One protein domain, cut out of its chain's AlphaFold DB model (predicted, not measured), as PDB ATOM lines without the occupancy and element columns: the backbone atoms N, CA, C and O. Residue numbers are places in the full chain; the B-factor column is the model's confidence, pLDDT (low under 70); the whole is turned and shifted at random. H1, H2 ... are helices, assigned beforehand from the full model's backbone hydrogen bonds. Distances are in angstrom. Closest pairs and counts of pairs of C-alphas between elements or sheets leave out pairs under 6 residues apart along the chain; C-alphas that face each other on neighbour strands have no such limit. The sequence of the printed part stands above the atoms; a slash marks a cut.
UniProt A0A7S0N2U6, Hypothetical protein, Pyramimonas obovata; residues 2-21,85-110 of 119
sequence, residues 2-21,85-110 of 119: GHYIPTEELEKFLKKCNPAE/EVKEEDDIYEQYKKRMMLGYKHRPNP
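AT A GLANCE: This is residues 2 to 21 and 85 to 110 of the 119 residues of the protein "Hypothetical protein" of Pyramimonas obovata (UniProt A0A7S0N2U6). Two helices, H2 and the shorter H1, lie side by side, running opposite ways at a shallow tilt, with looser stretches of chain at their ends. The contact between them is slight, and residues 22 to 84 are cut out between them. The printed part has 46 residues with two named helices, H1 then H2, and no named strand; the class is all helix. It is elongated, 37 by 19 by 15 A, and only just compact, close to loose, with a radius of gyration of the C-alphas of 11.2 A.

IN THESE COORDINATES: H2, residues 92 to 106, measures 21.9 A from C-alpha 92 at (14.524, 6.223, 42.470) to C-alpha 106 at (22.271, 23.321, 31.148). H1, residues 7 to 17, measures 15.3 A and begins at C-alpha 7 (23.915, 24.119, 42.426).

HOW THE PARTS SIT: H2 and H1 only just touch, with 3 pairs of C-alphas within 8 A; H2 touches H1 with residues 95 to 99 alone. Their closest C-alphas, those of Arg 99 and Phe 13, are 7.3 A apart. Their lines stand at a shallow tilt of 27 degrees, opposite ways. Every O i to N i+4 pair is within hydrogen-bond range in H1, and 10 of 11 in H2.

THE WHOLE: The C-alphas farthest apart, those of Ala 20 and Pro 110, are 39.1 A apart. Across the cut, C-alphas 21 and 85 are 16.0 A apart. Mean pLDDT of the printed part is 84.2; residues 2 to 3 are under 70.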
ATOM      1  N   GLY A   2      31.552  16.417  34.007       57.53
ATOM      2  CA  GLY A   2      31.106  17.727  34.507       57.53
ATOM      3  C   GLY A   2      29.633  17.690  34.917       57.53
ATOM      4  O   GLY A   2      28.791  17.293  34.116       57.53
ATOM      5  N   HIS A   3      29.327  18.042  36.163       65.56
ATOM      6  CA  HIS A   3      27.951  18.263  36.590       65.56
ATOM      7  C   HIS A   3      27.524  19.609  36.006       65.56
ATOM      8  O   HIS A   3      28.003  20.650  36.433       65.56
ATOM      9  N   TYR A   4      26.695  19.578  34.962       80.12
ATOM     10  CA  TYR A   4      26.245  20.789  34.268       80.12
ATOM     11  C   TYR A   4      25.025  21.435  34.927       80.12
ATOM     12  O   TYR A   4      24.574  22.463  34.450       80.12
ATOM     13  N   ILE A   5      24.487  20.838  35.994       84.94
ATOM     14  CA  ILE A   5      23.358  21.388  36.747       84.94
ATOM     15  C   ILE A   5      23.906  22.466  37.694       84.94
ATOM     16  O   ILE A   5      24.765  22.132  38.516       84.94
ATOM     17  N   PRO A   6      23.442  23.724  37.608       90.44
ATOM     18  CA  PRO A   6      23.723  24.742  38.616       90.44
ATOM     19  C   PRO A   6      23.339  24.254  40.020       90.44
ATOM     20  O   PRO A   6      22.309  23.605  40.190       90.44
ATOM     21  N   THR A   7      24.139  24.577  41.038       88.81
ATOM     22  CA  THR A   7      23.915  24.119  42.426       88.81
ATOM     23  C   THR A   7      22.529  24.496  42.943       88.81
ATOM     24  O   THR A   7      21.820  23.642  43.463       88.81
ATOM     25  N   GLU A   8      22.096  25.726  42.672       89.50
ATOM     26  CA  GLU A   8      20.765  26.250  43.006       89.50
ATOM     27  C   GLU A   8      19.617  25.400  42.438       89.50
ATOM     28  O   GLU A   8      18.589  25.181  43.078       89.50
ATOM     29  N   GLU A   9      19.761  24.915  41.206       87.12
ATOM     30  CA  GLU A   9      18.732  24.102  40.558       87.12
ATOM     31  C   GLU A   9      18.766  22.656  41.039       87.12
ATOM     32  O   GLU A   9      17.720  22.017  41.161       87.12
ATOM     33  N   LEU A  10      19.960  22.150  41.351       87.62
ATOM     34  CA  LEU A  10      20.123  20.839  41.958       87.62
ATOM     35  C   LEU A  10      19.482  20.797  43.348       87.62
ATOM     36  O   LEU A  10      18.765  19.846  43.650       87.62
ATOM     37  N   GLU A  11      19.687  21.822  44.172       88.69
ATOM     38  CA  GLU A  11      19.075  21.927  45.499       88.69
ATOM     39  C   GLU A  11      17.552  21.998  45.411       88.69
ATOM     40  O   GLU A  11      16.861  21.238  46.089       88.69
ATOM     41  N   LYS A  12      17.009  22.817  44.501       87.88
ATOM     42  CA  LYS A  12      15.560  22.858  44.235       87.88
ATOM     43  C   LYS A  12      15.015  21.499  43.802       87.88
ATOM     44  O   LYS A  12      13.952  21.089  44.268       87.88
ATOM     45  N   PHE A  13      15.736  20.791  42.932       87.31
ATOM     46  CA  PHE A  13      15.349  19.454  42.485       87.31
ATOM     47  C   PHE A  13      15.313  18.458  43.651       87.31
ATOM     48  O   PHE A  13      14.328  17.738  43.819       87.31
ATOM     49  N   LEU A  14      16.360  18.435  44.479       87.88
ATOM     50  CA  LEU A  14      16.450  17.551  45.644       87.88
ATOM     51  C   LEU A  14      15.359  17.863  46.671       87.88
ATOM     52  O   LEU A  14      14.712  16.939  47.166       87.88
ATOM     53  N   LYS A  15      15.084  19.149  46.899       87.12
ATOM     54  CA  LYS A  15      14.001  19.606  47.769       87.12
ATOM     55  C   LYS A  15      12.630  19.124  47.299       87.12
ATOM     56  O   LYS A  15      11.823  18.673  48.107       87.12
ATOM     57  N   LYS A  16      12.377  19.137  45.983       84.12
ATOM     58  CA  LYS A  16      11.131  18.604  45.400       84.12
ATOM     59  C   LYS A  16      11.042  17.072  45.500       84.12
ATOM     60  O   LYS A  16       9.943  16.541  45.622       84.12
ATOM     61  N   CYS A  17      12.171  16.357  45.498       83.31
ATOM     62  CA  CYS A  17      12.198  14.900  45.694       83.31
ATOM     63  C   CYS A  17      11.946  14.493  47.155       83.31
ATOM     64  O   CYS A  17      11.393  13.423  47.418       83.31
ATOM     65  N   ASN A  18      12.324  15.329  48.122       86.56
ATOM     66  CA  ASN A  18      12.228  14.994  49.536       86.56
ATOM     67  C   ASN A  18      10.773  15.104  50.047       86.56
ATOM     68  O   ASN A  18      10.183  16.185  49.999       86.56
ATOM     69  N   PRO A  19      10.153  14.016  50.546       81.75
ATOM     70  CA  PRO A  19       8.787  14.070  51.071       81.75
ATOM     71  C   PRO A  19       8.657  14.981  52.299       81.75
ATOM     72  O   PRO A  19       7.644  15.662  52.444       81.75
ATOM     73  N   ALA A  20       9.683  15.055  53.154       82.75
ATOM     74  CA  ALA A  20       9.645  15.897  54.348       82.75
ATOM     75  C   ALA A  20       9.599  17.390  53.992       82.75
ATOM     76  O   ALA A  20       8.854  18.155  54.595       82.75
ATOM     77  N   GLU A  21      10.347  17.805  52.969       82.50
ATOM     78  CA  GLU A  21      10.360  19.203  52.537       82.50
ATOM     79  C   GLU A  21       9.107  19.594  51.755       82.50
ATOM     80  O   GLU A  21       8.677  20.744  51.839       82.50
ATOM     81  N   GLU A  85       9.261  17.076  35.323       78.62
ATOM     82  CA  GLU A  85       8.803  17.353  36.684       78.62
ATOM     83  C   GLU A  85       8.801  16.109  37.565       78.62
ATOM     84  O   GLU A  85       8.300  15.051  37.180       78.62
ATOM     85  N   VAL A  86       9.340  16.247  38.778       82.06
ATOM     86  CA  VAL A  86       9.314  15.197  39.803       82.06
ATOM     87  C   VAL A  86       7.905  15.068  40.370       82.06
ATOM     88  O   VAL A  86       7.329  16.060  40.822       82.06
ATOM     89  N   LYS A  87       7.388  13.842  40.355       83.12
ATOM     90  CA  LYS A  87       6.084  13.443  40.884       83.12
ATOM     91  C   LYS A  87       6.241  12.679  42.196       83.12
ATOM     92  O   LYS A  87       7.326  12.205  42.532       83.12
ATOM     93  N   GLU A  88       5.156  12.572  42.955       80.62
ATOM     94  CA  GLU A  88       5.127  11.798  44.203       80.62
ATOM     95  C   GLU A  88       5.349  10.307  43.973       80.62
ATOM     96  O   GLU A  88       5.999   9.655  44.786       80.62
ATOM     97  N   GLU A  89       4.898   9.802  42.833       83.38
ATOM     98  CA  GLU A  89       4.938   8.388  42.474       83.38
ATOM     99  C   GLU A  89       6.244   7.974  41.781       83.38
ATOM    100  O   GLU A  89       6.405   6.804  41.434       83.38
ATOM    101  N   ASP A  90       7.173   8.908  41.546       85.88
ATOM    102  CA  ASP A  90       8.436   8.592  40.880       85.88
ATOM    103  C   ASP A  90       9.324   7.720  41.771       85.88
ATOM    104  O   ASP A  90       9.711   8.112  42.879       85.88
ATOM    105  N   ASP A  91       9.736   6.573  41.240       88.44
ATOM    106  CA  ASP A  91      10.756   5.745  41.867       88.44
ATOM    107  C   ASP A  91      12.158   6.385  41.779       88.44
ATOM    108  O   ASP A  91      12.393   7.420  41.145       88.44
ATOM    109  N   ILE A  92      13.133   5.747  42.430       87.31
ATOM    110  CA  ILE A  92      14.524   6.223  42.470       87.31
ATOM    111  C   ILE A  92      15.115   6.351  41.054       87.31
ATOM    112  O   ILE A  92      15.945   7.232  40.798       87.31
ATOM    113  N   TYR A  93      14.704   5.485  40.124       88.50
ATOM    114  CA  TYR A  93      15.214   5.473  38.758       88.50
ATOM    115  C   TYR A  93      14.650   6.636  37.929       88.50
ATOM    116  O   TYR A  93      15.415   7.343  37.267       88.50
ATOM    117  N   GLU A  94      13.348   6.900  38.004       88.44
ATOM    118  CA  GLU A  94      12.708   8.038  37.342       88.44
ATOM    119  C   GLU A  94      13.208   9.370  37.917       88.44
ATOM    120  O   GLU A  94      13.536  10.281  37.150       88.44
ATOM    121  N   GLN A  95      13.408   9.472  39.237       88.44
ATOM    122  CA  GLN A  95      14.054  10.642  39.849       88.44
ATOM    123  C   GLN A  95      15.476  10.851  39.307       88.44
ATOM    124  O   GLN A  95      15.854  11.965  38.930       88.44
ATOM    125  N   TYR A  96      16.273   9.783  39.207       87.94
ATOM    126  CA  TYR A  96      17.616   9.856  38.630       87.94
ATOM    127  C   TYR A  96      17.591  10.324  37.170       87.94
ATOM    128  O   TYR A  96      18.374  11.200  36.782       87.94
ATOM    129  N   LYS A  97      16.686   9.772  36.362       88.06
ATOM    130  CA  LYS A  97      16.503  10.129  34.953       88.06
ATOM    131  C   LYS A  97      16.096  11.592  34.795       88.06
ATOM    132  O   LYS A  97      16.706  12.292  33.987       88.06
ATOM    133  N   LYS A  98      15.153  12.086  35.599       88.88
ATOM    134  CA  LYS A  98      14.728  13.498  35.612       88.88
ATOM    135  C   LYS A  98      15.855  14.432  36.043       88.88
ATOM    136  O   LYS A  98      16.096  15.441  35.381       88.88
ATOM    137  N   ARG A  99      16.648  14.047  37.051       88.31
ATOM    138  CA  ARG A  99      17.870  14.776  37.430       88.31
ATOM    139  C   ARG A  99      18.864  14.846  36.272       88.31
ATOM    140  O   ARG A  99      19.472  15.885  36.033       88.31
ATOM    141  N   MET A 100      19.043  13.748  35.539       86.62
ATOM    142  CA  MET A 100      19.945  13.732  34.390       86.62
ATOM    143  C   MET A 100      19.411  14.600  33.243       86.62
ATOM    144  O   MET A 100      20.184  15.356  32.653       86.62
ATOM    145  N   MET A 101      18.098  14.559  32.975       83.44
ATOM    146  CA  MET A 101      17.411  15.444  32.020       83.44
ATOM    147  C   MET A 101      17.611  16.924  32.357       83.44
ATOM    148  O   MET A 101      17.940  17.701  31.459       83.44
ATOM    149  N   LEU A 102      17.528  17.301  33.638       86.00
ATOM    150  CA  LEU A 102      17.857  18.654  34.093       86.00
ATOM    151  C   LEU A 102      19.291  19.028  33.688       86.00
ATOM    152  O   LEU A 102      19.512  20.055  33.057       86.00
ATOM    153  N   GLY A 103      20.267  18.144  33.906       85.88
ATOM    154  CA  GLY A 103      21.649  18.368  33.464       85.88
ATOM    155  C   GLY A 103      21.809  18.556  31.954       85.88
ATOM    156  O   GLY A 103      22.642  19.352  31.519       85.88
ATOM    157  N   TYR A 104      20.997  17.883  31.135       82.81
ATOM    158  CA  TYR A 104      21.007  18.078  29.684       82.81
ATOM    159  C   TYR A 104      20.512  19.464  29.255       82.81
ATOM    160  O   TYR A 104      20.945  19.934  28.200       82.81
ATOM    161  N   LYS A 105      19.660  20.132  30.038       80.94
ATOM    162  CA  LYS A 105      19.187  21.495  29.747       80.94
ATOM    163  C   LYS A 105      20.314  22.527  29.854       80.94
ATOM    164  O   LYS A 105      20.422  23.401  29.000       80.94
ATOM    165  N   HIS A 106      21.195  22.367  30.839       82.88
ATOM    166  CA  HIS A 106      22.271  23.321  31.148       82.88
ATOM    167  C   HIS A 106      23.609  22.984  30.481       82.88
ATOM    168  O   HIS A 106      24.555  23.771  30.504       82.88
ATOM    169  N   ARG A 107      23.711  21.810  29.852       83.38
ATOM    170  CA  ARG A 107      24.939  21.379  29.187       83.38
ATOM    171  C   ARG A 107      25.186  22.197  27.908       83.38
ATOM    172  O   ARG A 107      24.320  22.198  27.023       83.38
ATOM    173  N   PRO A 108      26.377  22.804  27.735       81.06
ATOM    174  CA  PRO A 108      26.693  23.574  26.537       81.06
ATOM    175  C   PRO A 108      26.548  22.698  25.287       81.06
ATOM    176  O   PRO A 108      26.919  21.518  25.291       81.06
ATOM    177  N   ASN A 109      25.937  23.247  24.235       81.00
ATOM    178  CA  ASN A 109      25.822  22.563  22.952       81.00
ATOM    179  C   ASN A 109      27.073  22.869  22.108       81.00
ATOM    180  O   ASN A 109      27.239  24.024  21.712       81.00
ATOM    181  N   PRO A 110      27.930  21.879  21.796       80.31
ATOM    182  CA  PRO A 110      29.139  22.101  20.997       80.31
ATOM    183  C   PRO A 110      28.852  22.609  19.574       80.31
ATOM    184  O   PRO A 110      29.746  23.138  18.929       80.31
TER     185      PRO A 110